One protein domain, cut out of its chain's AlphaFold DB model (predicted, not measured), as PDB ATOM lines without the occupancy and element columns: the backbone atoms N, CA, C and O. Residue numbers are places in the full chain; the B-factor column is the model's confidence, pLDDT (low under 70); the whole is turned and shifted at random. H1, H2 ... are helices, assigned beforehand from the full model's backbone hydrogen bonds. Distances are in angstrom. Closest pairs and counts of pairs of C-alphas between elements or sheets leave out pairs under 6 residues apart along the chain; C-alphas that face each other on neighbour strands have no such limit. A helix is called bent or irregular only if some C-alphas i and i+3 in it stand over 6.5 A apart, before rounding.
ATOM      1  N   ILE A   2     -24.504  17.415 111.260       74.75
ATOM      2  CA  ILE A   2     -25.253  18.187 110.241       74.75
ATOM      3  C   ILE A   2     -24.366  19.228 109.537       74.75
ATOM      4  O   ILE A   2     -24.295  19.242 108.317       74.75
ATOM      5  N   PHE A   3     -23.591  20.009 110.296       79.25
ATOM      6  CA  PHE A   3     -22.617  20.949 109.728       79.25
ATOM      7  C   PHE A   3     -21.581  20.269 108.811       79.25
ATOM      8  O   PHE A   3     -21.296  20.752 107.725       79.25
ATOM      9  N   TYR A   4     -21.063  19.103 109.210       82.81
ATOM     10  CA  TYR A   4     -20.103  18.342 108.401       82.81
ATOM     11  C   TYR A   4     -20.740  17.840 107.096       82.81
ATOM     12  O   TYR A   4     -20.118  17.893 106.044       82.81
ATOM     13  N   MET A   5     -22.000  17.403 107.147       82.12
ATOM     14  CA  MET A   5     -22.761  17.003 105.963       82.12
ATOM     15  C   MET A   5     -23.004  18.175 105.005       82.12
ATOM     16  O   MET A   5     -22.905  17.987 103.798       82.12
ATOM     17  N   LEU A   6     -23.311  19.363 105.532       84.88
ATOM     18  CA  LEU A   6     -23.512  20.571 104.723       84.88
ATOM     19  C   LEU A   6     -22.224  20.996 104.018       84.88
ATOM     20  O   LEU A   6     -22.266  21.372 102.854       84.88
ATOM     21  N   VAL A   7     -21.084  20.898 104.707       88.25
ATOM     22  CA  VAL A   7     -19.792  21.320 104.158       88.25
ATOM     23  C   VAL A   7     -19.218  20.276 103.206       88.25
ATOM     24  O   VAL A   7     -18.837  20.639 102.107       88.25
ATOM     25  N   PHE A   8     -19.156  18.995 103.589       89.06
ATOM     26  CA  PHE A   8     -18.436  17.950 102.838       89.06
ATOM     27  C   PHE A   8     -19.340  16.986 102.062       89.06
ATOM     28  O   PHE A   8     -18.843  16.054 101.427       89.06
ATOM     29  N   GLY A   9     -20.655  17.184 102.105       84.81
ATOM     30  CA  GLY A   9     -21.636  16.347 101.424       84.81
ATOM     31  C   GLY A   9     -21.995  15.060 102.174       84.81
ATOM     32  O   GLY A   9     -21.285  14.577 103.062       84.81
ATOM     33  N   LYS A  10     -23.127  14.462 101.777       82.12
ATOM     34  CA  LYS A  10     -23.683  13.242 102.394       82.12
ATOM     35  C   LYS A  10     -22.735  12.042 102.310       82.12
ATOM     36  O   LYS A  10     -22.653  11.266 103.257       82.12
ATOM     37  N   VAL A  11     -21.972  11.927 101.221       82.56
ATOM     38  CA  VAL A  11     -21.053  10.801 100.966       82.56
ATOM     39  C   VAL A  11     -19.917  10.724 101.997       82.56
ATOM     40  O   VAL A  11     -19.412   9.640 102.278       82.56
ATOM     41  N   ASN A  12     -19.537  11.849 102.611       88.12
ATOM     42  CA  ASN A  12     -18.442  11.904 103.584       88.12
ATOM     43  C   ASN A  12     -18.922  11.854 105.047       88.12
ATOM     44  O   ASN A  12     -18.101  11.883 105.962       88.12
ATOM     45  N   ILE A  13     -20.230  11.730 105.312       85.44
ATOM     46  CA  ILE A  13     -20.771  11.778 106.683       85.44
ATOM     47  C   ILE A  13     -20.203  10.662 107.576       85.44
ATOM     48  O   ILE A  13     -19.840  10.905 108.727       85.44
ATOM     49  N   VAL A  14     -20.044   9.456 107.017       82.06
ATOM     50  CA  VAL A  14     -19.471   8.297 107.716       82.06
ATOM     51  C   VAL A  14     -17.994   8.540 108.024       82.06
ATOM     52  O   VAL A  14     -17.543   8.237 109.121       82.06
ATOM     53  N   ILE A  15     -17.246   9.179 107.120       87.12
ATOM     54  CA  ILE A  15     -15.840   9.544 107.353       87.12
ATOM     55  C   ILE A  15     -15.737  10.519 108.527       87.12
ATOM     56  O   ILE A  15     -14.938  10.300 109.438       87.12
ATOM     57  N   GLY A  16     -16.598  11.540 108.567       88.00
ATOM     58  CA  GLY A  16     -16.669  12.478 109.688       88.00
ATOM     59  C   GLY A  16     -16.948  11.787 111.027       88.00
ATOM     60  O   GLY A  16     -16.384  12.174 112.048       88.00
ATOM     61  N   LEU A  17     -17.774  10.734 111.035       87.38
ATOM     62  CA  LEU A  17     -18.075   9.961 112.244       87.38
ATOM     63  C   LEU A  17     -16.828   9.223 112.725       87.38
ATOM     64  O   LEU A  17     -16.482   9.275 113.904       87.38
ATOM     65  N   MET A  18     -16.108   8.602 111.796       88.38
ATOM     66  CA  MET A  18     -14.893   7.862 112.108       88.38
ATOM     67  C   MET A  18     -13.741   8.781 112.525       88.38
ATOM     68  O   MET A  18     -12.949   8.409 113.387       88.38
ATOM     69  N   VAL A  19     -13.690  10.014 112.015       91.56
ATOM     70  CA  VAL A  19     -12.792  11.072 112.508       91.56
ATOM     71  C   VAL A  19     -13.103  11.437 113.963       91.56
ATOM     72  O   VAL A  19     -12.176  11.624 114.750       91.56
ATOM     73  N   VAL A  20     -14.381  11.505 114.358       90.69
ATOM     74  CA  VAL A  20     -14.761  11.733 115.766       90.69
ATOM     75  C   VAL A  20     -14.302  10.569 116.643       90.69
ATOM     76  O   VAL A  20     -13.699  10.800 117.691       90.69
ATOM     77  N   VAL A  21     -14.506   9.327 116.197       88.62
ATOM     78  CA  VAL A  21     -14.011   8.134 116.905       88.62
ATOM     79  C   VAL A  21     -12.481   8.153 117.010       88.62
ATOM     80  O   VAL A  21     -11.934   7.910 118.087       88.62
ATOM     81  N   ALA A  22     -11.781   8.513 115.930       89.81
ATOM     82  CA  ALA A  22     -10.330   8.683 115.925       89.81
ATOM     83  C   ALA A  22      -9.880   9.737 116.939       89.81
ATOM     84  O   ALA A  22      -8.907   9.513 117.660       89.81
ATOM     85  N   ALA A  23     -10.589  10.864 117.029       90.25
ATOM     86  CA  ALA A  23     -10.290  11.918 117.989       90.25
ATOM     87  C   ALA A  23     -10.443  11.417 119.433       90.25
ATOM     88  O   ALA A  23      -9.539  11.634 120.237       90.25
ATOM     89  N   LEU A  24     -11.528  10.694 119.736       88.38
ATOM     90  CA  LEU A  24     -11.797  10.129 121.063       88.38
ATOM     91  C   LEU A  24     -10.744   9.100 121.486       88.38
ATOM     92  O   LEU A  24     -10.187   9.213 122.574       88.38
ATOM     93  N   LEU A  25     -10.419   8.137 120.620       85.31
ATOM     94  CA  LEU A  25      -9.432   7.098 120.934       85.31
ATOM     95  C   LEU A  25      -8.006   7.647 121.037       85.31
ATOM     96  O   LEU A  25      -7.184   7.096 121.769       85.31
ATOM     97  N   ASN A  26      -7.715   8.768 120.374       82.38
ATOM     98  CA  ASN A  26      -6.441   9.458 120.536       82.38
ATOM     99  C   ASN A  26      -6.359  10.318 121.806       82.38
ATOM    100  O   ASN A  26      -5.255  10.742 122.134       82.38
ATOM    101  N   LEU A  27      -7.445  10.566 122.552       82.50
ATOM    102  CA  LEU A  27      -7.384  11.351 123.800       82.50
ATOM    103  C   LEU A  27      -6.509  10.702 124.879       82.50
ATOM    104  O   LEU A  27      -5.929  11.421 125.696       82.50
ATOM    105  N   GLY A  28      -6.383   9.371 124.861       70.38
ATOM    106  CA  GLY A  28      -5.472   8.638 125.743       70.38
ATOM    107  C   GLY A  28      -3.993   8.952 125.488       70.38
ATOM    108  O   GLY A  28      -3.185   8.870 126.409       70.38
ATOM    109  N   ASN A  29      -3.644   9.386 124.273       72.00
ATOM    110  CA  ASN A  29      -2.277   9.733 123.897       72.00
ATOM    111  C   ASN A  29      -2.028  11.232 124.052       72.00
ATOM    112  O   ASN A  29      -2.840  12.063 123.641       72.00
ATOM    113  N   ASP A  30      -0.858  11.601 124.566       69.38
ATOM    114  CA  ASP A  30      -0.449  13.001 124.642       69.38
ATOM    115  C   ASP A  30       0.144  13.468 123.298       69.38
ATOM    116  O   ASP A  30       1.349  13.367 123.051       69.38
ATOM    117  N   LEU A  31      -0.706  13.995 122.409       71.50
ATOM    118  CA  LEU A  31      -0.265  14.599 121.145       71.50
ATOM    119  C   LEU A  31       0.256  16.034 121.336       71.50
ATOM    120  O   LEU A  31       0.785  16.615 120.381       71.50
ATOM    121  N   SER A  32       0.130  16.598 122.545       67.69
ATOM    122  CA  SER A  32       0.381  18.015 122.828       67.69
ATOM    123  C   SER A  32       1.849  18.397 122.959       67.69
ATOM    124  O   SER A  32       2.187  19.567 122.811       67.69
ATOM    125  N   TYR A  33       2.732  17.417 123.168       64.50
ATOM    126  CA  TYR A  33       4.163  17.659 123.353       64.50
ATOM    127  C   TYR A  33       4.828  18.330 122.139       64.50
ATOM    128  O   TYR A  33       5.622  19.250 122.292       64.50
ATOM    129  N   ASN A  34       4.495  17.886 120.921       69.25
ATOM    130  CA  ASN A  34       4.986  18.472 119.670       69.25
ATOM    131  C   ASN A  34       3.824  18.593 118.670       69.25
ATOM    132  O   ASN A  34       3.732  17.779 117.745       69.25
ATOM    133  N   PRO A  35       2.936  19.595 118.831       77.00
ATOM    134  CA  PRO A  35       1.659  19.671 118.120       77.00
ATOM    135  C   PRO A  35       1.831  19.694 116.604       77.00
ATOM    136  O   PRO A  35       1.108  19.001 115.898       77.00
ATOM    137  N   LYS A  36       2.839  20.422 116.101       80.12
ATOM    138  CA  LYS A  36       3.157  20.489 114.666       80.12
ATOM    139  C   LYS A  36       3.502  19.110 114.098       80.12
ATOM    140  O   LYS A  36       2.962  18.705 113.078       80.12
ATOM    141  N   LEU A  37       4.369  18.363 114.783       77.50
ATOM    142  CA  LEU A  37       4.780  17.029 114.343       77.50
ATOM    143  C   LEU A  37       3.647  16.006 114.493       77.50
ATOM    144  O   LEU A  37       3.522  15.109 113.665       77.50
ATOM    145  N   SER A  38       2.835  16.120 115.544       82.31
ATOM    146  CA  SER A  38       1.632  15.301 115.725       82.31
ATOM    147  C   SER A  38       0.615  15.562 114.613       82.31
ATOM    148  O   SER A  38       0.108  14.609 114.030       82.31
ATOM    149  N   PHE A  39       0.390  16.830 114.257       88.12
ATOM    150  CA  PHE A  39      -0.452  17.223 113.129       88.12
ATOM    151  C   PHE A  39       0.058  16.655 111.813       88.12
ATOM    152  O   PHE A  39      -0.700  15.962 111.146       88.12
ATOM    153  N   ILE A  40       1.340  16.850 111.483       87.88
ATOM    154  CA  ILE A  40       1.932  16.308 110.251       87.88
ATOM    155  C   ILE A  40       1.722  14.793 110.168       87.88
ATOM    156  O   ILE A  40       1.311  14.313 109.122       87.88
ATOM    157  N   LYS A  41       1.932  14.052 111.265       86.00
ATOM    158  CA  LYS A  41       1.731  12.594 111.297       86.00
ATOM    159  C   LYS A  41       0.278  12.178 111.055       86.00
ATOM    160  O   LYS A  41       0.035  11.292 110.241       86.00
ATOM    161  N   VAL A  42      -0.674  12.786 111.769       90.75
ATOM    162  CA  VAL A  42      -2.104  12.455 111.629       90.75
ATOM    163  C   VAL A  42      -2.606  12.857 110.244       90.75
ATOM    164  O   VAL A  42      -3.268  12.065 109.581       90.75
ATOM    165  N   PHE A  43      -2.237  14.050 109.778       94.00
ATOM    166  CA  PHE A  43      -2.561  14.541 108.444       94.00
ATOM    167  C   PHE A  43      -1.998  13.622 107.358       94.00
ATOM    168  O   PHE A  43      -2.759  13.144 106.522       94.00
ATOM    169  N   SER A  44      -0.697  13.303 107.397       92.12
ATOM    170  CA  SER A  44      -0.077  12.428 106.396       92.12
ATOM    171  C   SER A  44      -0.721  11.048 106.376       92.12
ATOM    172  O   SER A  44      -0.968  10.513 105.301       92.12
ATOM    173  N   LEU A  45      -1.034  10.489 107.552       93.81
ATOM    174  CA  LEU A  45      -1.699   9.195 107.644       93.81
ATOM    175  C   LEU A  45      -3.077   9.251 106.978       93.81
ATOM    176  O   LEU A  45      -3.350   8.447 106.098       93.81
ATOM    177  N   LEU A  46      -3.921  10.224 107.334       95.31
ATOM    178  CA  LEU A  46      -5.256  10.349 106.743       95.31
ATOM    179  C   LEU A  46      -5.208  10.593 105.228       95.31
ATOM    180  O   LEU A  46      -6.000   9.996 104.504       95.31
ATOM    181  N   MET A  47      -4.260  11.395 104.733       96.75
ATOM    182  CA  MET A  47      -4.077  11.605 103.292       96.75
ATOM    183  C   MET A  47      -3.669  10.313 102.577       96.75
ATOM    184  O   MET A  47      -4.259   9.982 101.551       96.75
ATOM    185  N   ILE A  48      -2.724   9.545 103.138       95.62
ATOM    186  CA  ILE A  48      -2.325   8.235 102.598       95.62
ATOM    187  C   ILE A  48      -3.529   7.292 102.544       95.62
ATOM    188  O   ILE A  48      -3.752   6.667 101.513       95.62
ATOM    189  N   LEU A  49      -4.334   7.218 103.610       95.62
ATOM    190  CA  LEU A  49      -5.530   6.369 103.630       95.62
ATOM    191  C   LEU A  49      -6.556   6.813 102.583       95.62
ATOM    192  O   LEU A  49      -7.128   5.964 101.906       95.62
ATOM    193  N   GLY A  50      -6.763   8.123 102.424       95.50
ATOM    194  CA  GLY A  50      -7.660   8.686 101.415       95.50
ATOM    195  C   GLY A  50      -7.242   8.302  99.997       95.50
ATOM    196  O   GLY A  50      -8.028   7.689  99.275       95.50
ATOM    197  N   PHE A  51      -5.990   8.574  99.623       95.44
ATOM    198  CA  PHE A  51      -5.457   8.211  98.305       95.44
ATOM    199  C   PHE A  51      -5.434   6.699  98.078       95.44
ATOM    200  O   PHE A  51      -5.898   6.226  97.042       95.44
ATOM    201  N   ALA A  52      -4.950   5.922  99.047       94.94
ATOM    202  CA  ALA A  52      -4.876   4.475  98.908       94.94
ATOM    203  C   ALA A  52      -6.261   3.829  98.811       94.94
ATOM    204  O   ALA A  52      -6.421   2.855  98.089       94.94
ATOM    205  N   SER A  53      -7.274   4.368  99.496       93.44
ATOM    206  CA  SER A  53      -8.645   3.858  99.381       93.44
ATOM    207  C   SER A  53      -9.250   4.087  97.996       93.44
ATOM    208  O   SER A  53     -10.025   3.260  97.539       93.44
ATOM    209  N   TYR A  54      -8.874   5.181  97.324       93.19
ATOM    210  CA  TYR A  54      -9.304   5.472  95.958       93.19
ATOM    211  C   TYR A  54      -8.622   4.554  94.937       93.19
ATOM    212  O   TYR A  54      -9.259   4.098  93.994       93.19
ATOM    213  N   LEU A  55      -7.334   4.258  95.144       92.00
ATOM    214  CA  LEU A  55      -6.578   3.331  94.295       92.00
ATOM    215  C   LEU A  55      -6.929   1.861  94.551       92.00
ATOM    216  O   LEU A  55      -6.630   1.014  93.710       92.00
ATOM    217  N   ASN A  56      -7.511   1.538  95.709       89.25
ATOM    218  CA  ASN A  56      -7.795   0.157  96.057       89.25
ATOM    219  C   ASN A  56      -9.004  -0.376  95.283       89.25
ATOM    220  O   ASN A  56     -10.132   0.084  95.464       89.25
ATOM    221  N   ASN A  57      -8.765  -1.417  94.487       82.62
ATOM    222  CA  ASN A  57      -9.811  -2.259  93.938       82.62
ATOM    223  C   ASN A  57      -9.694  -3.671  94.547       82.62
ATOM    224  O   ASN A  57      -8.793  -4.419  94.149       82.62
ATOM    225  N   PRO A  58     -10.599  -4.060  95.469       70.88
ATOM    226  CA  PRO A  58     -10.473  -5.293  96.249       70.88
ATOM    227  C   PRO A  58     -10.586  -6.579  95.420       70.88
ATOM    228  O   PRO A  58     -10.265  -7.656  95.910       70.88
ATOM    229  N   ILE A  59     -11.012  -6.485  94.156       79.12
ATOM    230  CA  ILE A  59     -11.128  -7.619  93.223       79.12
ATOM    231  C   ILE A  59      -9.849  -7.744  92.369       79.12
ATOM    232  O   ILE A  59      -9.828  -8.379  91.322       79.12
ATOM    233  N   THR A  60      -8.741  -7.130  92.789       86.69
ATOM    234  CA  THR A  60      -7.463  -7.206  92.069       86.69
ATOM    235  C   THR A  60      -6.333  -7.655  92.986       86.69
ATOM    236  O   THR A  60      -6.313  -7.345  94.179       86.69
ATOM    237  N   ALA A  61      -5.336  -8.338  92.414       89.31
ATOM    238  CA  ALA A  61      -4.109  -8.682  93.132       89.31
ATOM    239  C   ALA A  61      -3.383  -7.425  93.647       89.31
ATOM    240  O   ALA A  61      -2.849  -7.423  94.756       89.31
ATOM    241  N   PHE A  62      -3.427  -6.331  92.875       90.88
ATOM    242  CA  PHE A  62      -2.909  -5.032  93.300       90.88
ATOM    243  C   PHE A  62      -3.614  -4.518  94.562       90.88
ATOM    244  O   PHE A  62      -2.937  -4.066  95.483       90.88
ATOM    245  N   GLY A  63      -4.942  -4.643  94.638       89.94
ATOM    246  CA  GLY A  63      -5.715  -4.267  95.822       89.94
ATOM    247  C   GLY A  63      -5.296  -5.038  97.071       89.94
ATOM    248  O   GLY A  63      -4.981  -4.427  98.088       89.94
ATOM    249  N   CYS A  64      -5.133  -6.362  96.956       90.94
ATOM    250  CA  CYS A  64      -4.641  -7.201  98.058       90.94
ATOM    251  C   CYS A  64      -3.256  -6.748  98.559       90.94
ATOM    252  O   CYS A  64      -3.026  -6.613  99.763       90.94
ATOM    253  N   ILE A  65      -2.323  -6.480  97.637       93.88
ATOM    254  CA  ILE A  65      -0.974  -5.994  97.974       93.88
ATOM    255  C   ILE A  65      -1.054  -4.619  98.649       93.88
ATOM    256  O   ILE A  65      -0.392  -4.377  99.663       93.88
ATOM    257  N   LEU A  66      -1.875  -3.716  98.110       94.44
ATOM    258  CA  LEU A  66      -2.056  -2.374  98.649       94.44
ATOM    259  C   LEU A  66      -2.638  -2.421 100.067       94.44
ATOM    260  O   LEU A  66      -2.101  -1.768 100.964       94.44
ATOM    261  N   THR A  67      -3.670  -3.230 100.301       93.50
ATOM    262  CA  THR A  67      -4.261  -3.431 101.629       93.50
ATOM    263  C   THR A  67      -3.246  -3.966 102.619       93.50
ATOM    264  O   THR A  67      -3.176  -3.440 103.732       93.50
ATOM    265  N   PHE A  68      -2.408  -4.933 102.233       95.69
ATOM    266  CA  PHE A  68      -1.344  -5.423 103.109       95.69
ATOM    267  C   PHE A  68      -0.459  -4.272 103.601       95.69
ATOM    268  O   PHE A  68      -0.292  -4.088 104.810       95.69
ATOM    269  N   PHE A  69       0.063  -3.451 102.686       95.94
ATOM    270  CA  PHE A  69       0.955  -2.347 103.048       95.94
ATOM    271  C   PHE A  69       0.252  -1.242 103.837       95.94
ATOM    272  O   PHE A  69       0.841  -0.703 104.778       95.94
ATOM    273  N   ILE A  70      -1.001  -0.921 103.514       95.69
ATOM    274  CA  ILE A  70      -1.770   0.102 104.230       95.69
ATOM    275  C   ILE A  70      -2.124  -0.360 105.641       95.69
ATOM    276  O   ILE A  70      -1.922   0.396 106.597       95.69
ATOM    277  N   VAL A  71      -2.592  -1.597 105.802       94.69
ATOM    278  CA  VAL A  71      -2.914  -2.164 107.115       94.69
ATOM    279  C   VAL A  71      -1.649  -2.305 107.950       94.69
ATOM    280  O   VAL A  71      -1.635  -1.866 109.105       94.69
ATOM    281  N   PHE A  72      -0.573  -2.848 107.372       94.31
ATOM    282  CA  PHE A  72       0.717  -2.967 108.044       94.31
ATOM    283  C   PHE A  72       1.231  -1.593 108.473       94.31
ATOM    284  O   PHE A  72       1.492  -1.381 109.653       94.31
ATOM    285  N   GLY A  73       1.327  -0.636 107.546       91.81
ATOM    286  CA  GLY A  73       1.859   0.700 107.801       91.81
ATOM    287  C   GLY A  73       1.040   1.475 108.830       91.81
ATOM    288  O   GLY A  73       1.609   2.067 109.750       91.81
ATOM    289  N   THR A  74      -0.290   1.423 108.744       91.62
ATOM    290  CA  THR A  74      -1.191   2.088 109.700       91.62
ATOM    291  C   THR A  74      -1.075   1.473 111.085       91.62
ATOM    292  O   THR A  74      -0.907   2.197 112.067       91.62
ATOM    293  N   THR A  75      -1.098   0.142 111.175       89.94
ATOM    294  CA  THR A  75      -0.980  -0.565 112.455       89.94
ATOM    295  C   THR A  75       0.401  -0.351 113.065       89.94
ATOM    296  O   THR A  75       0.508  -0.012 114.238       89.94
ATOM    297  N   PHE A  76       1.462  -0.462 112.266       87.00
ATOM    298  CA  PHE A  76       2.842  -0.263 112.699       87.00
ATOM    299  C   PHE A  76       3.092   1.178 113.156       87.00
ATOM    300  O   PHE A  76       3.736   1.403 114.174       87.00
ATOM    301  N   THR A  77       2.588   2.187 112.450       81.81
ATOM    302  CA  THR A  77       2.787   3.596 112.841       81.81
ATOM    303  C   THR A  77       1.953   3.994 114.054       81.81
ATOM    304  O   THR A  77       2.431   4.776 114.876       81.81
ATOM    305  N   SER A  78       0.750   3.428 114.185       78.50
ATOM    306  CA  SER A  78      -0.203   3.720 115.266       78.50
ATOM    307  C   SER A  78      -0.012   2.845 116.506       78.50
ATOM    308  O   SER A  78      -0.713   3.031 117.500       78.50
ATOM    309  N   TYR A  79       0.909   1.881 116.462       68.88
ATOM    310  CA  TYR A  79       1.213   1.013 117.590       68.88
ATOM    311  C   TYR A  79       1.840   1.819 118.723       68.88
ATOM    312  O   TYR A  79       3.041   2.052 118.720       68.88
ATOM    313  N   HIS A  80       1.061   2.233 119.709       62.34
ATOM    314  CA  HIS A  80       1.607   2.656 120.990       62.34
ATOM    315  C   HIS A  80       1.688   1.401 121.861       62.34
ATOM    316  O   HIS A  80       0.681   0.719 122.025       62.34
ATOM    317  N   LEU A  81       2.874   1.062 122.369       43.50
ATOM    318  CA  LEU A  81       3.158  -0.149 123.152       43.50
ATOM    319  C   LEU A  81       2.219  -0.259 124.383       43.50
ATOM    320  O   LEU A  81       2.001  -1.365 124.865       43.50
ATOM    321  N   PHE A  82       1.587   0.848 124.817       42.16
ATOM    322  CA  PHE A  82       0.525   0.879 125.845       42.16
ATOM    323  C   PHE A  82      -0.849   1.419 125.383       42.16
ATOM    324  O   PHE A  82      -1.800   1.429 126.162       42.16
ATOM    325  N   GLY A  83      -0.991   1.864 124.129       55.22
ATOM    326  CA  GLY A  83      -2.246   2.380 123.567       55.22
ATOM    327  C   GLY A  83      -2.933   1.327 122.702       55.22
ATOM    328  O   GLY A  83      -2.755   1.303 121.485       55.22
ATOM    329  N   THR A  84      -3.731   0.458 123.320       61.81
ATOM    330  CA  THR A  84      -4.225  -0.795 122.720       61.81
ATOM    331  C   THR A  84      -5.180  -0.642 121.532       61.81
ATOM    332  O   THR A  84      -5.446  -1.644 120.878       61.81
ATOM    333  N   HIS A  85      -5.686   0.560 121.215       76.38
ATOM    334  CA  HIS A  85      -6.768   0.736 120.224       76.38
ATOM    335  C   HIS A  85      -6.594   1.920 119.258       76.38
ATOM    336  O   HIS A  85      -7.538   2.309 118.576       76.38
ATOM    337  N   VAL A  86      -5.405   2.518 119.166       81.56
ATOM    338  CA  VAL A  86      -5.192   3.751 118.373       81.56
ATOM    339  C   VAL A  86      -5.254   3.492 116.864       81.56
ATOM    340  O   VAL A  86      -5.717   4.345 116.114       81.56
ATOM    341  N   TYR A  87      -4.831   2.306 116.415       86.06
ATOM    342  CA  TYR A  87      -4.880   1.887 115.005       86.06
ATOM    343  C   TYR A  87      -6.316   1.657 114.504       86.06
ATOM    344  O   TYR A  87      -6.595   1.854 113.321       86.06
ATOM    345  N   LEU A  88      -7.214   1.242 115.403       87.19
ATOM    346  CA  LEU A  88      -8.579   0.810 115.110       87.19
ATOM    347  C   LEU A  88      -9.349   1.839 114.267       87.19
ATOM    348  O   LEU A  88      -9.788   1.484 113.173       87.19
ATOM    349  N   PRO A  89      -9.481   3.113 114.684       89.31
ATOM    350  CA  PRO A  89     -10.266   4.082 113.930       89.31
ATOM    351  C   PRO A  89      -9.646   4.408 112.572       89.31
ATOM    352  O   PRO A  89     -10.382   4.616 111.617       89.31
ATOM    353  N   PHE A  90      -8.316   4.405 112.443       92.25
ATOM    354  CA  PHE A  90      -7.650   4.672 111.165       92.25
ATOM    355  C   PHE A  90      -7.871   3.544 110.153       92.25
ATOM    356  O   PHE A  90      -8.204   3.818 108.999       92.25
ATOM    357  N   LEU A  91      -7.768   2.281 110.582       92.19
ATOM    358  CA  LEU A  91      -8.103   1.148 109.716       92.19
ATOM    359  C   LEU A  91      -9.579   1.176 109.319       92.19
ATOM    360  O   LEU A  91      -9.905   0.968 108.153       92.19
ATOM    361  N   MET A  92     -10.477   1.481 110.254       89.19
ATOM    362  CA  MET A  92     -11.894   1.551 109.920       89.19
ATOM    363  C   MET A  92     -12.226   2.740 109.000       89.19
ATOM    364  O   MET A  92     -13.094   2.590 108.148       89.19
ATOM    365  N   ILE A  93     -11.530   3.884 109.108       92.06
ATOM    366  CA  ILE A  93     -11.613   4.986 108.126       92.06
ATOM    367  C   ILE A  93     -11.236   4.471 106.734       92.06
ATOM    368  O   ILE A  93     -11.993   4.677 105.787       92.06
ATOM    369  N   TYR A  94     -10.101   3.777 106.614       93.75
ATOM    370  CA  TYR A  94      -9.640   3.225 105.339       93.75
ATOM    371  C   TYR A  94     -10.662   2.273 104.722       93.75
ATOM    372  O   TYR A  94     -11.115   2.513 103.604       93.75
ATOM    373  N   PHE A  95     -11.092   1.249 105.465       90.31
ATOM    374  CA  PHE A  95     -12.051   0.289 104.927       90.31
ATOM    375  C   PHE A  95     -13.389   0.949 104.611       90.31
ATOM    376  O   PHE A  95     -13.915   0.682 103.542       90.31
ATOM    377  N   MET A  96     -13.901   1.881 105.427       87.31
ATOM    378  CA  MET A  96     -15.122   2.633 105.086       87.31
ATOM    379  C   MET A  96     -15.002   3.386 103.756       87.31
ATOM    380  O   MET A  96     -15.961   3.412 102.988       87.31
ATOM    381  N   MET A  97     -13.835   3.957 103.444       90.88
ATOM    382  CA  MET A  97     -13.611   4.625 102.157       90.88
ATOM    383  C   MET A  97     -13.503   3.646 100.981       90.88
ATOM    384  O   MET A  97     -13.975   3.979  99.897       90.88
ATOM    385  N   VAL A  98     -12.954   2.445 101.196       88.00
ATOM    386  CA  VAL A  98     -12.971   1.341 100.210       88.00
ATOM    387  C   VAL A  98     -14.396   0.808 100.005       88.00
ATOM    388  O   VAL A  98     -14.785   0.385  98.911       88.00
ATOM    389  N   VAL A  99     -15.215   0.810 101.060       82.19
ATOM    390  CA  VAL A  99     -16.604   0.351 100.979       82.19
ATOM    391  C   VAL A  99     -17.478   1.370 100.240       82.19
ATOM    392  O   VAL A  99     -18.280   0.961  99.402       82.19
ATOM    393  N   ILE A 100     -17.268   2.667 100.484       84.19
ATOM    394  CA  ILE A 100     -17.982   3.787  99.855       84.19
ATOM    395  C   ILE A 100     -17.020   4.509  98.893       84.19
ATOM    396  O   ILE A 100     -16.483   5.561  99.256       84.19
ATOM    397  N   PRO A 101     -16.742   3.978  97.688       86.75
ATOM    398  CA  PRO A 101     -15.835   4.622  96.742       86.75
ATOM    399  C   PRO A 101     -16.401   5.962  96.249       86.75
ATOM    400  O   PRO A 101     -17.609   6.199  96.285       86.75
ATOM    401  N   VAL A 102     -15.519   6.849  95.790       89.56
ATOM    402  CA  VAL A 102     -15.887   8.122  95.149       89.56
ATOM    403  C   VAL A 102     -15.227   8.236  93.783       89.56
ATOM    404  O   VAL A 102     -14.106   7.750  93.630       89.56
ATOM    405  N   PRO A 103     -15.876   8.897  92.808       91.06
ATOM    406  CA  PRO A 103     -15.226   9.253  91.556       91.06
ATOM    407  C   PRO A 103     -14.105  10.275  91.793       91.06
ATOM    408  O   PRO A 103     -14.072  10.955  92.824       91.06
ATOM    409  N   LEU A 104     -13.214  10.416  90.807       92.19
ATOM    410  CA  LEU A 104     -12.073  11.335  90.857       92.19
ATOM    411  C   LEU A 104     -12.487  12.777  91.194       92.19
ATOM    412  O   LEU A 104     -11.808  13.451  91.957       92.19
ATOM    413  N   GLU A 105     -13.633  13.223  90.686       92.88
ATOM    414  CA  GLU A 105     -14.192  14.564  90.909       92.88
ATOM    415  C   GLU A 105     -14.551  14.831  92.378       92.88
ATOM    416  O   GLU A 105     -14.418  15.949  92.872       92.88
ATOM    417  N   ALA A 106     -14.979  13.794  93.105       91.38
ATOM    418  CA  ALA A 106     -15.354  13.889  94.515       91.38
ATOM    419  C   ALA A 106     -14.186  13.571  95.469       91.38
ATOM    420  O   ALA A 106     -14.288  13.813  96.679       91.38
ATOM    421  N   LEU A 107     -13.059  13.068  94.947       94.00
ATOM    422  CA  LEU A 107     -11.858  12.769  95.725       94.00
ATOM    423  C   LEU A 107     -11.272  14.011  96.428       94.00
ATOM    424  O   LEU A 107     -10.997  13.905  97.626       94.00
ATOM    425  N   PRO A 108     -11.134  15.194  95.785       95.06
ATOM    426  CA  PRO A 108     -10.665  16.403  96.462       95.06
ATOM    427  C   PRO A 108     -11.492  16.744  97.700       95.06
ATOM    428  O   PRO A 108     -10.933  17.043  98.754       95.06
ATOM    429  N   MET A 109     -12.819  16.619  97.610       94.56
ATOM    430  CA  MET A 109     -13.698  16.927  98.735       94.56
ATOM    431  C   MET A 109     -13.546  15.923  99.877       94.56
ATOM    432  O   MET A 109     -13.546  16.300 101.052       94.56
ATOM    433  N   ARG A 110     -13.344  14.644  99.545       94.62
ATOM    434  CA  ARG A 110     -13.023  13.604 100.528       94.62
ATOM    435  C   ARG A 110     -11.692  13.883 101.228       94.62
ATOM    436  O   ARG A 110     -11.637  13.824 102.456       94.62
ATOM    437  N   LEU A 111     -10.644  14.238 100.487       96.56
ATOM    438  CA  LEU A 111      -9.337  14.578 101.060       96.56
ATOM    439  C   LEU A 111      -9.406  15.836 101.939       96.56
ATOM    440  O   LEU A 111      -8.856  15.842 103.039       96.56
ATOM    441  N   LEU A 112     -10.150  16.861 101.519       95.50
ATOM    442  CA  LEU A 112     -10.419  18.056 102.324       95.50
ATOM    443  C   LEU A 112     -11.138  17.692 103.638       95.50
ATOM    444  O   LEU A 112     -10.770  18.172 104.711       95.50
ATOM    445  N   SER A 113     -12.114  16.783 103.578       95.19
ATOM    446  CA  SER A 113     -12.851  16.298 104.753       95.19
ATOM    447  C   SER A 113     -11.944  15.591 105.776       95.19
ATOM    448  O   SER A 113     -12.109  15.765 106.989       95.19
ATOM    449  N   LEU A 114     -10.939  14.851 105.292       96.12
ATOM    450  CA  LEU A 114      -9.914  14.183 106.098       96.12
ATOM    451  C   LEU A 114      -8.891  15.177 106.660       96.12
ATOM    452  O   LEU A 114      -8.514  15.073 107.827       96.12
ATOM    453  N   ALA A 115      -8.483  16.170 105.866       96.31
ATOM    454  CA  ALA A 115      -7.585  17.242 106.286       96.31
ATOM    455  C   ALA A 115      -8.166  18.035 107.467       96.31
ATOM    456  O   ALA A 115      -7.498  18.215 108.489       96.31
ATOM    457  N   ILE A 116      -9.438  18.433 107.372       95.31
ATOM    458  CA  ILE A 116     -10.166  19.071 108.478       95.31
ATOM    459  C   ILE A 116     -10.303  18.110 109.666       95.31
ATOM    460  O   ILE A 116     -10.180  18.525 110.821       95.31
ATOM    461  N   GLY A 117     -10.467  16.812 109.405       93.12
ATOM    462  CA  GLY A 117     -10.441  15.788 110.444       93.12
ATOM    463  C   GLY A 117      -9.120  15.721 111.215       93.12
ATOM    464  O   GLY A 117      -9.142  15.616 112.441       93.12
ATOM    465  N   ALA A 118      -7.972  15.873 110.548       93.88
ATOM    466  CA  ALA A 118      -6.667  15.940 111.213       93.88
ATOM    467  C   ALA A 118      -6.568  17.146 112.163       93.88
ATOM    468  O   ALA A 118      -6.083  17.007 113.291       93.88
ATOM    469  N   ILE A 119      -7.066  18.313 111.727       94.62
ATOM    470  CA  ILE A 119      -7.139  19.525 112.558       94.62
ATOM    471  C   ILE A 119      -8.008  19.255 113.786       94.62
ATOM    472  O   ILE A 119      -7.603  19.572 114.903       94.62
ATOM    473  N   PHE A 120      -9.170  18.625 113.601       93.88
ATOM    474  CA  PHE A 120     -10.078  18.291 114.693       93.88
ATOM    475  C   PHE A 120      -9.456  17.315 115.704       93.88
ATOM    476  O   PHE A 120      -9.488  17.588 116.903       93.88
ATOM    477  N   ILE A 121      -8.844  16.219 115.240       91.50
ATOM    478  CA  ILE A 121      -8.209  15.202 116.099       91.50
ATOM    479  C   ILE A 121      -7.131  15.840 116.982       91.50
ATOM    480  O   ILE A 121      -7.133  15.664 118.203       91.50
ATOM    481  N   VAL A 122      -6.216  16.607 116.381       89.88
ATOM    482  CA  VAL A 122      -5.117  17.233 117.126       89.88
ATOM    483  C   VAL A 122      -5.617  18.396 117.975       89.88
ATOM    484  O   VAL A 122      -5.223  18.502 119.132       89.88
ATOM    485  N   GLY A 123      -6.519  19.230 117.458       90.81
ATOM    486  CA  GLY A 123      -7.100  20.358 118.189       90.81
ATOM    487  C   GLY A 123      -7.855  19.921 119.446       90.81
ATOM    488  O   GLY A 123      -7.644  20.490 120.521       90.81
ATOM    489  N   LEU A 124      -8.668  18.863 119.351       90.81
ATOM    490  CA  LEU A 124      -9.352  18.282 120.506       90.81
ATOM    491  C   LEU A 124      -8.345  17.718 121.517       90.81
ATOM    492  O   LEU A 124      -8.463  17.990 122.714       90.81
ATOM    493  N   ASN A 125      -7.321  16.998 121.047       87.44
ATOM    494  CA  ASN A 125      -6.270  16.478 121.920       87.44
ATOM    495  C   ASN A 125      -5.516  17.606 122.642       87.44
ATOM    496  O   ASN A 125      -5.292  17.507 123.843       87.44
ATOM    497  N   LEU A 126      -5.197  18.713 121.965       86.00
ATOM    498  CA  LEU A 126      -4.557  19.880 122.582       86.00
ATOM    499  C   LEU A 126      -5.436  20.535 123.645       86.00
ATOM    500  O   LEU A 126      -4.932  20.917 124.701       86.00
ATOM    501  N   LYS A 127      -6.746  20.623 123.409       88.31
ATOM    502  CA  LYS A 127      -7.691  21.158 124.396       88.31
ATOM    503  C   LYS A 127      -7.726  20.305 125.671       88.31
ATOM    504  O   LYS A 127      -7.768  20.863 126.766       88.31
ATOM    505  N   VAL A 128      -7.687  18.976 125.534       82.62
ATOM    506  CA  VAL A 128      -7.777  18.025 126.661       82.62
ATOM    507  C   VAL A 128      -6.421  17.804 127.350       82.62
ATOM    508  O   VAL A 128      -6.325  17.878 128.574       82.62
ATOM    509  N   ASN A 129      -5.360  17.555 126.582       75.38
ATOM    510  CA  ASN A 129      -4.039  17.157 127.079       75.38
ATOM    511  C   ASN A 129      -3.026  18.311 127.152       75.38
ATOM    512  O   ASN A 129      -2.062  18.208 127.906       75.38
ATOM    513  N   GLY A 130      -3.247  19.440 126.469       66.12
ATOM    514  CA  GLY A 130      -2.274  20.542 126.389       66.12
ATOM    515  C   GLY A 130      -1.930  21.204 127.725       66.12
ATOM    516  O   GLY A 130      -0.854  21.778 127.877       66.12
ATOM    517  N   LYS A 131      -2.801  21.079 128.735       61.22
ATOM    518  CA  LYS A 131      -2.540  21.564 130.103       61.22
ATOM    519  C   LYS A 131      -1.919  20.507 131.018       61.22
ATOM    520  O   LYS A 131      -1.505  20.852 132.122       61.22
ATOM    521  N   LYS A 285      15.979  -1.363 113.011       76.56
ATOM    522  CA  LYS A 285      16.258  -2.799 112.838       76.56
ATOM    523  C   LYS A 285      15.628  -3.644 113.949       76.56
ATOM    524  O   LYS A 285      15.110  -4.722 113.681       76.56
ATOM    525  N   ARG A 286      15.639  -3.154 115.193       76.00
ATOM    526  CA  ARG A 286      14.989  -3.835 116.321       76.00
ATOM    527  C   ARG A 286      13.462  -3.787 116.227       76.00
ATOM    528  O   ARG A 286      12.811  -4.758 116.594       76.00
ATOM    529  N   GLN A 287      12.895  -2.673 115.761       77.94
ATOM    530  CA  GLN A 287      11.447  -2.522 115.581       77.94
ATOM    531  C   GLN A 287      10.918  -3.299 114.372       77.94
ATOM    532  O   GLN A 287       9.813  -3.810 114.450       77.94
ATOM    533  N   PHE A 288      11.685  -3.419 113.289       81.88
ATOM    534  CA  PHE A 288      11.382  -4.227 112.102       81.88
ATOM    535  C   PHE A 288      11.954  -5.639 112.250       81.88
ATOM    536  O   PHE A 288      12.811  -6.087 111.491       81.88
ATOM    537  N   SER A 289      11.500  -6.335 113.284       84.00
ATOM    538  CA  SER A 289      11.861  -7.722 113.547       84.00
ATOM    539  C   SER A 289      10.649  -8.454 114.097       84.00
ATOM    540  O   SER A 289       9.933  -7.895 114.922       84.00
ATOM    541  N   PHE A 290      10.473  -9.728 113.742       82.38
ATOM    542  CA  PHE A 290       9.469 -10.614 114.351       82.38
ATOM    543  C   PHE A 290       9.652 -10.817 115.866       82.38
ATOM    544  O   PHE A 290       8.764 -11.327 116.539       82.38
ATOM    545  N   LYS A 291      10.783 -10.374 116.431       80.38
ATOM    546  CA  LYS A 291      10.989 -10.292 117.884       80.38
ATOM    547  C   LYS A 291      10.279  -9.090 118.523       80.38
ATOM    548  O   LYS A 291      10.157  -9.024 119.740       80.38
ATOM    549  N   SER A 292       9.842  -8.114 117.729       80.62
ATOM    550  CA  SER A 292       9.120  -6.940 118.205       80.62
ATOM    551  C   SER A 292       7.620  -7.200 118.197       80.62
ATOM    552  O   SER A 292       7.037  -7.436 117.141       80.62
ATOM    553  N   ALA A 293       6.974  -7.051 119.356       80.44
ATOM    554  CA  ALA A 293       5.517  -7.143 119.470       80.44
ATOM    555  C   ALA A 293       4.790  -6.193 118.497       80.44
ATOM    556  O   ALA A 293       3.781  -6.558 117.898       80.44
ATOM    557  N   LYS A 294       5.370  -5.010 118.258       82.69
ATOM    558  CA  LYS A 294       4.900  -4.019 117.285       82.69
ATOM    559  C   LYS A 294       4.816  -4.571 115.865       82.69
ATOM    560  O   LYS A 294       3.787  -4.435 115.205       82.69
ATOM    561  N   PHE A 295       5.909  -5.160 115.392       87.19
ATOM    562  CA  PHE A 295       5.991  -5.704 114.041       87.19
ATOM    563  C   PHE A 295       5.108  -6.932 113.896       87.19
ATOM    564  O   PHE A 295       4.324  -7.002 112.958       87.19
ATOM    565  N   THR A 296       5.183  -7.861 114.848       87.31
ATOM    566  CA  THR A 296       4.402  -9.100 114.819       87.31
ATOM    567  C   THR A 296       2.905  -8.811 114.823       87.31
ATOM    568  O   THR A 296       2.169  -9.408 114.041       87.31
ATOM    569  N   PHE A 297       2.450  -7.839 115.619       86.50
ATOM    570  CA  PHE A 297       1.056  -7.406 115.597       86.50
ATOM    571  C   PHE A 297       0.662  -6.762 114.263       86.50
ATOM    572  O   PHE A 297      -0.337  -7.164 113.670       86.50
ATOM    573  N   ALA A 298       1.447  -5.803 113.759       90.25
ATOM    574  CA  ALA A 298       1.157  -5.145 112.485       90.25
ATOM    575  C   ALA A 298       1.148  -6.126 111.303       90.25
ATOM    576  O   ALA A 298       0.277  -6.046 110.440       90.25
ATOM    577  N   PHE A 299       2.079  -7.080 111.294       91.75
ATOM    578  CA  PHE A 299       2.159  -8.143 110.300       91.75
ATOM    579  C   PHE A 299       0.950  -9.079 110.388       91.75
ATOM    580  O   PHE A 299       0.290  -9.309 109.382       91.75
ATOM    581  N   LYS A 300       0.598  -9.550 111.593       89.62
ATOM    582  CA  LYS A 300      -0.590 -10.389 111.827       89.62
ATOM    583  C   LYS A 300      -1.875  -9.701 111.354       89.62
ATOM    584  O   LYS A 300      -2.667 -10.323 110.650       89.62
ATOM    585  N   MET A 301      -2.056  -8.424 111.700       89.56
ATOM    586  CA  MET A 301      -3.182  -7.606 111.236       89.56
ATOM    587  C   MET A 301      -3.231  -7.532 109.709       89.56
ATOM    588  O   MET A 301      -4.274  -7.788 109.113       89.56
ATOM    589  N   ALA A 302      -2.100  -7.216 109.075       94.00
ATOM    590  CA  ALA A 302      -2.009  -7.096 107.626       94.00
ATOM    591  C   ALA A 302      -2.332  -8.412 106.917       94.00
ATOM    592  O   ALA A 302      -3.150  -8.413 106.002       94.00
ATOM    593  N   VAL A 303      -1.769  -9.532 107.378       93.44
ATOM    594  CA  VAL A 303      -2.042 -10.860 106.812       93.44
ATOM    595  C   VAL A 303      -3.529 -11.185 106.888       93.44
ATOM    596  O   VAL A 303      -4.121 -11.514 105.866       93.44
ATOM    597  N   VAL A 304      -4.167 -11.049 108.054       91.62
ATOM    598  CA  VAL A 304      -5.573 -11.461 108.189       91.62
ATOM    599  C   VAL A 304      -6.524 -10.577 107.389       91.62
ATOM    600  O   VAL A 304      -7.439 -11.101 106.758       91.62
ATOM    601  N   LEU A 305      -6.310  -9.261 107.348       91.38
ATOM    602  CA  LEU A 305      -7.167  -8.395 106.534       91.38
ATOM    603  C   LEU A 305      -6.936  -8.596 105.031       91.38
ATOM    604  O   LEU A 305      -7.896  -8.558 104.267       91.38
ATOM    605  N   THR A 306      -5.703  -8.896 104.620       92.50
ATOM    606  CA  THR A 306      -5.401  -9.253 103.226       92.50
ATOM    607  C   THR A 306      -6.031 -10.594 102.850       92.50
ATOM    608  O   THR A 306      -6.563 -10.722 101.754       92.50
ATOM    609  N   LEU A 307      -6.058 -11.578 103.758       91.25
ATOM    610  CA  LEU A 307      -6.736 -12.859 103.522       91.25
ATOM    611  C   LEU A 307      -8.228 -12.672 103.221       91.25
ATOM    612  O   LEU A 307      -8.742 -13.333 102.323       91.25
ATOM    613  N   TRP A 308      -8.919 -11.748 103.899       88.38
ATOM    614  CA  TRP A 308     -10.317 -11.440 103.572       88.38
ATOM    615  C   TRP A 308     -10.489 -10.886 102.156       88.38
ATOM    616  O   TRP A 308     -11.459 -11.216 101.472       88.38
ATOM    617  N   GLU A 309      -9.543 -10.077 101.690       87.31
ATOM    618  CA  GLU A 309      -9.559  -9.544 100.328       87.31
ATOM    619  C   GLU A 309      -9.203 -10.612  99.288       87.31
ATOM    620  O   GLU A 309      -9.877 -10.711  98.272       87.31
ATOM    621  N   VAL A 310      -8.259 -11.509  99.584       89.88
ATOM    622  CA  VAL A 310      -7.949 -12.670  98.731       89.88
ATOM    623  C   VAL A 310      -9.147 -13.618  98.620       89.88
ATOM    624  O   VAL A 310      -9.462 -14.087  97.531       89.88
ATOM    625  N   ILE A 311      -9.870 -13.867  99.716       87.44
ATOM    626  CA  ILE A 311     -11.122 -14.642  99.683       87.44
ATOM    627  C   ILE A 311     -12.154 -13.938  98.792       87.44
ATOM    628  O   ILE A 311     -12.842 -14.585  98.006       87.44
ATOM    629  N   THR A 312     -12.235 -12.610  98.865       84.12
ATOM    630  CA  THR A 312     -13.111 -11.820  97.986       84.12
ATOM    631  C   THR A 312     -12.711 -11.965  96.523       84.12
ATOM    632  O   THR A 312     -13.579 -12.152  95.681       84.12
ATOM    633  N   LEU A 313     -11.411 -11.921  96.232       85.44
ATOM    634  CA  LEU A 313     -10.859 -12.085  94.892       85.44
ATOM    635  C   LEU A 313     -11.185 -13.466  94.303       85.44
ATOM    636  O   LEU A 313     -11.585 -13.547  93.147       85.44
ATOM    637  N   ILE A 314     -11.033 -14.537  95.089       87.19
ATOM    638  CA  ILE A 314     -11.239 -15.921  94.628       87.19
ATOM    639  C   ILE A 314     -12.725 -16.231  94.416       87.19
ATOM    640  O   ILE A 314     -13.096 -16.811  93.401       87.19
ATOM    641  N   PHE A 315     -13.578 -15.860  95.374       83.88
ATOM    642  CA  PHE A 315     -14.991 -16.258  95.380       83.88
ATOM    643  C   PHE A 315     -15.941 -15.183  94.840       83.88
ATOM    644  O   PHE A 315     -17.145 -15.418  94.746       83.88
ATOM    645  N   ASN A 316     -15.420 -13.997  94.514       76.44
ATOM    646  CA  ASN A 316     -16.180 -12.830  94.063       76.44
ATOM    647  C   ASN A 316     -17.379 -12.497  94.973       76.44
ATOM    648  O   ASN A 316     -18.466 -12.142  94.514       76.44
ATOM    649  N   PHE A 317     -17.203 -12.657  96.291       71.25
ATOM    650  CA  PHE A 317     -18.288 -12.447  97.240       71.25
ATOM    651  C   PHE A 317     -18.693 -10.962  97.287       71.25
ATOM    652  O   PHE A 317     -17.877 -10.116  97.653       71.25
ATOM    653  N   PRO A 318     -19.968 -10.618  97.016       59.59
ATOM    654  CA  PRO A 318     -20.395  -9.223  96.880       59.59
ATOM    655  C   PRO A 318     -20.343  -8.411  98.187       59.59
ATOM    656  O   PRO A 318     -20.377  -7.181  98.147       59.59
ATOM    657  N   TYR A 319     -20.251  -9.070  99.351       66.94
ATOM    658  CA  TYR A 319     -20.431  -8.427 100.659       66.94
ATOM    659  C   TYR A 319     -19.319  -8.695 101.678       66.94
ATOM    660  O   TYR A 319     -19.471  -8.326 102.833       66.94
ATOM    661  N   THR A 320     -18.176  -9.264 101.309       69.81
ATOM    662  CA  THR A 320     -17.053  -9.549 102.239       69.81
ATOM    663  C   THR A 320     -16.526  -8.339 103.013       69.81
ATOM    664  O   THR A 320     -15.863  -8.501 104.037       69.81
ATOM    665  N   LYS A 321     -16.874  -7.116 102.601       73.12
ATOM    666  CA  LYS A 321     -16.466  -5.861 103.245       73.12
ATOM    667  C   LYS A 321     -16.880  -5.743 104.726       73.12
ATOM    668  O   LYS A 321     -16.260  -4.981 105.466       73.12
ATOM    669  N   TRP A 322     -17.877  -6.501 105.201       74.25
ATOM    670  CA  TRP A 322     -18.252  -6.521 106.627       74.25
ATOM    671  C   TRP A 322     -17.232  -7.239 107.525       74.25
ATOM    672  O   TRP A 322     -17.132  -6.914 108.715       74.25
ATOM    673  N   LEU A 323     -16.439  -8.164 106.962       81.44
ATOM    674  CA  LEU A 323     -15.430  -8.952 107.685       81.44
ATOM    675  C   LEU A 323     -14.319  -8.069 108.259       81.44
ATOM    676  O   LEU A 323     -13.797  -8.352 109.342       81.44
ATOM    677  N   TYR A 324     -13.997  -6.955 107.596       85.31
ATOM    678  CA  TYR A 324     -13.032  -5.976 108.101       85.31
ATOM    679  C   TYR A 324     -13.494  -5.374 109.436       85.31
ATOM    680  O   TYR A 324     -12.731  -5.324 110.400       85.31
ATOM    681  N   PHE A 325     -14.768  -4.982 109.532       81.44
ATOM    682  CA  PHE A 325     -15.322  -4.350 110.735       81.44
ATOM    683  C   PHE A 325     -15.528  -5.328 111.893       81.44
ATOM    684  O   PHE A 325     -15.465  -4.916 113.049       81.44
ATOM    685  N   ALA A 326     -15.716  -6.616 111.600       82.06
ATOM    686  CA  ALA A 326     -15.735  -7.659 112.622       82.06
ATOM    687  C   ALA A 326     -14.323  -7.979 113.148       82.06
ATOM    688  O   ALA A 326     -14.138  -8.200 114.340       82.06
ATOM    689  N   SER A 327     -13.311  -7.992 112.277       83.12
ATOM    690  CA  SER A 327     -11.960  -8.446 112.634       83.12
ATOM    691  C   SER A 327     -11.096  -7.376 113.309       83.12
ATOM    692  O   SER A 327     -10.442  -7.685 114.306       83.12
ATOM    693  N   ILE A 328     -11.109  -6.126 112.826       85.69
ATOM    694  CA  ILE A 328     -10.233  -5.046 113.330       85.69
ATOM    695  C   ILE A 328     -10.353  -4.837 114.851       85.69
ATOM    696  O   ILE A 328      -9.316  -4.801 115.520       85.69
ATOM    697  N   PRO A 329     -11.562  -4.713 115.434       79.00
ATOM    698  CA  PRO A 329     -11.700  -4.426 116.861       79.00
ATOM    699  C   PRO A 329     -11.341  -5.616 117.757       79.00
ATOM    700  O   PRO A 329     -11.013  -5.436 118.927       79.00
ATOM    701  N   LEU A 330     -11.404  -6.838 117.216       75.56
ATOM    702  CA  LEU A 330     -11.180  -8.080 117.960       75.56
ATOM    703  C   LEU A 330      -9.710  -8.507 118.022       75.56
ATOM    704  O   LEU A 330      -9.369  -9.405 118.803       75.56
ATOM    705  N   MET A 331      -8.849  -7.913 117.198       77.12
ATOM    706  CA  MET A 331      -7.419  -8.192 117.188       77.12
ATOM    707  C   MET A 331      -6.678  -7.240 118.111       77.12
ATOM    708  O   MET A 331      -6.470  -6.090 117.757       77.12
ATOM    709  N   LEU A 332      -6.249  -7.728 119.274       72.31
ATOM    710  CA  LEU A 332      -5.478  -6.940 120.233       72.31
ATOM    711  C   LEU A 332      -3.977  -7.246 120.130       72.31
ATOM    712  O   LEU A 332      -3.610  -8.382 119.819       72.31
ATOM    713  N   PRO A 333      -3.108  -6.253 120.399       67.44
ATOM    714  CA  PRO A 333      -1.656  -6.405 120.305       67.44
ATOM    715  C   PRO A 333      -1.064  -7.357 121.341       67.44
ATOM    716  O   PRO A 333      -0.058  -8.008 121.075       67.44
ATOM    717  N   TYR A 334      -1.709  -7.454 122.497       62.28
ATOM    718  CA  TYR A 334      -1.333  -8.326 123.593       62.28
ATOM    719  C   TYR A 334      -2.632  -8.902 124.126       62.28
ATOM    720  O   TYR A 334      -3.449  -8.126 124.600       62.28
ATOM    721  N   ILE A 335      -2.872 -10.198 123.934       57.19
ATOM    722  CA  ILE A 335      -3.634 -11.106 124.807       57.19
ATOM    723  C   ILE A 335      -3.742 -12.432 124.044       57.19
ATOM    724  O   ILE A 335      -4.513 -12.555 123.090       57.19
TER     725      ILE A 335
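This is residues 2 to 131 and 285 to 335 of the 432 residues of an uncharacterized protein of Methanobrevibacter sp. A27 (UniProt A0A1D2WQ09). A flat slab of helices side by side makes this model: H2, H5 and H8 form one row, H3, H4 and H7 a second row over it, and the longest helix, H6, covers one edge, packed on H2 and H3. Short H1 crosses near the beginning of H2. H2 to H6 are an up-and-down bundle, each helix running against the one before it; the H7 and H8 hairpin packs on its H4 and H5 side. The printed part has 181 residues with eight named helices, H1 to H8 in chain order, no named strand, and the class all helix. It is compact, with a radius of gyration of the C-alphas of 16.2 A, and only just flat, spanning 52 by 45 by 25 A.

Begin at H6, residues 104 to 131. It touches H3, residues 35 to 55, at a shallow tilt of 27 degrees, opposite ways; the closest C-alphas, of Phe 43 and Ala 118, are 5.1 A apart. It also touches H2, residues 10 to 26, closest at C-alphas Ala 23 and Ile 121, 4.3 A. H1, residues 2 to 8, touches H2 at residues 12 to 16 alone, only just about perpendicular at 71 degrees; C-alphas Met 5 and Ile 13 are closest, 5.6 A. Look next at the hub, H5, residues 87 to 99: it touches H2 closest at C-alphas Ala 22 and Pro 89, 5.0 A, and H3 closest at Ser 53 and Val 98, 5.1 A. It also touches H4, residues 61 to 78, and H8, residues 322 to 330; its closest C-alphas to H8 are Leu 88 and Ile 328, 6.3 A. H7, residues 293 to 315, touches H4 closest at C-alphas Phe 68 and Ala 302, 4.9 A. H4 and H6 are apart. Every O i to N i+4 pair is within hydrogen-bond range in H1, H3, H4, H5 and H7, against 11 of 13 in H2, 21 of 24 in H6 and 3 of 5 in H8.

Find C-alpha 104 at (-12.073, 11.335, 90.857); from there H6 runs 41.7 A to C-alpha 131 at (-2.540, 21.564, 130.103). H7 measures 32.9 A, H3 30.0 A, H4 25.7 A and H2 25.3 A. H2, H6 and H8 are irregular: C-alphas 11 and 14 are 7.4 A apart, 128 and 131 7.2 A, and, only just, 326 and 329 6.7 A. H8 ends at C-alpha 330, (-11.180, -8.080, 117.960).

The C-alphas farthest apart, of Lys 131 and Phe 315, are 52.8 A apart. Residues 132 to 284 are not printed, and C-alphas 131 and 285 are 35.3 A apart across this cut. Of the links printed whole, none is long. The mean pLDDT of the printed part is 84.7; look for values under 70 at residues 79 to 84, among others.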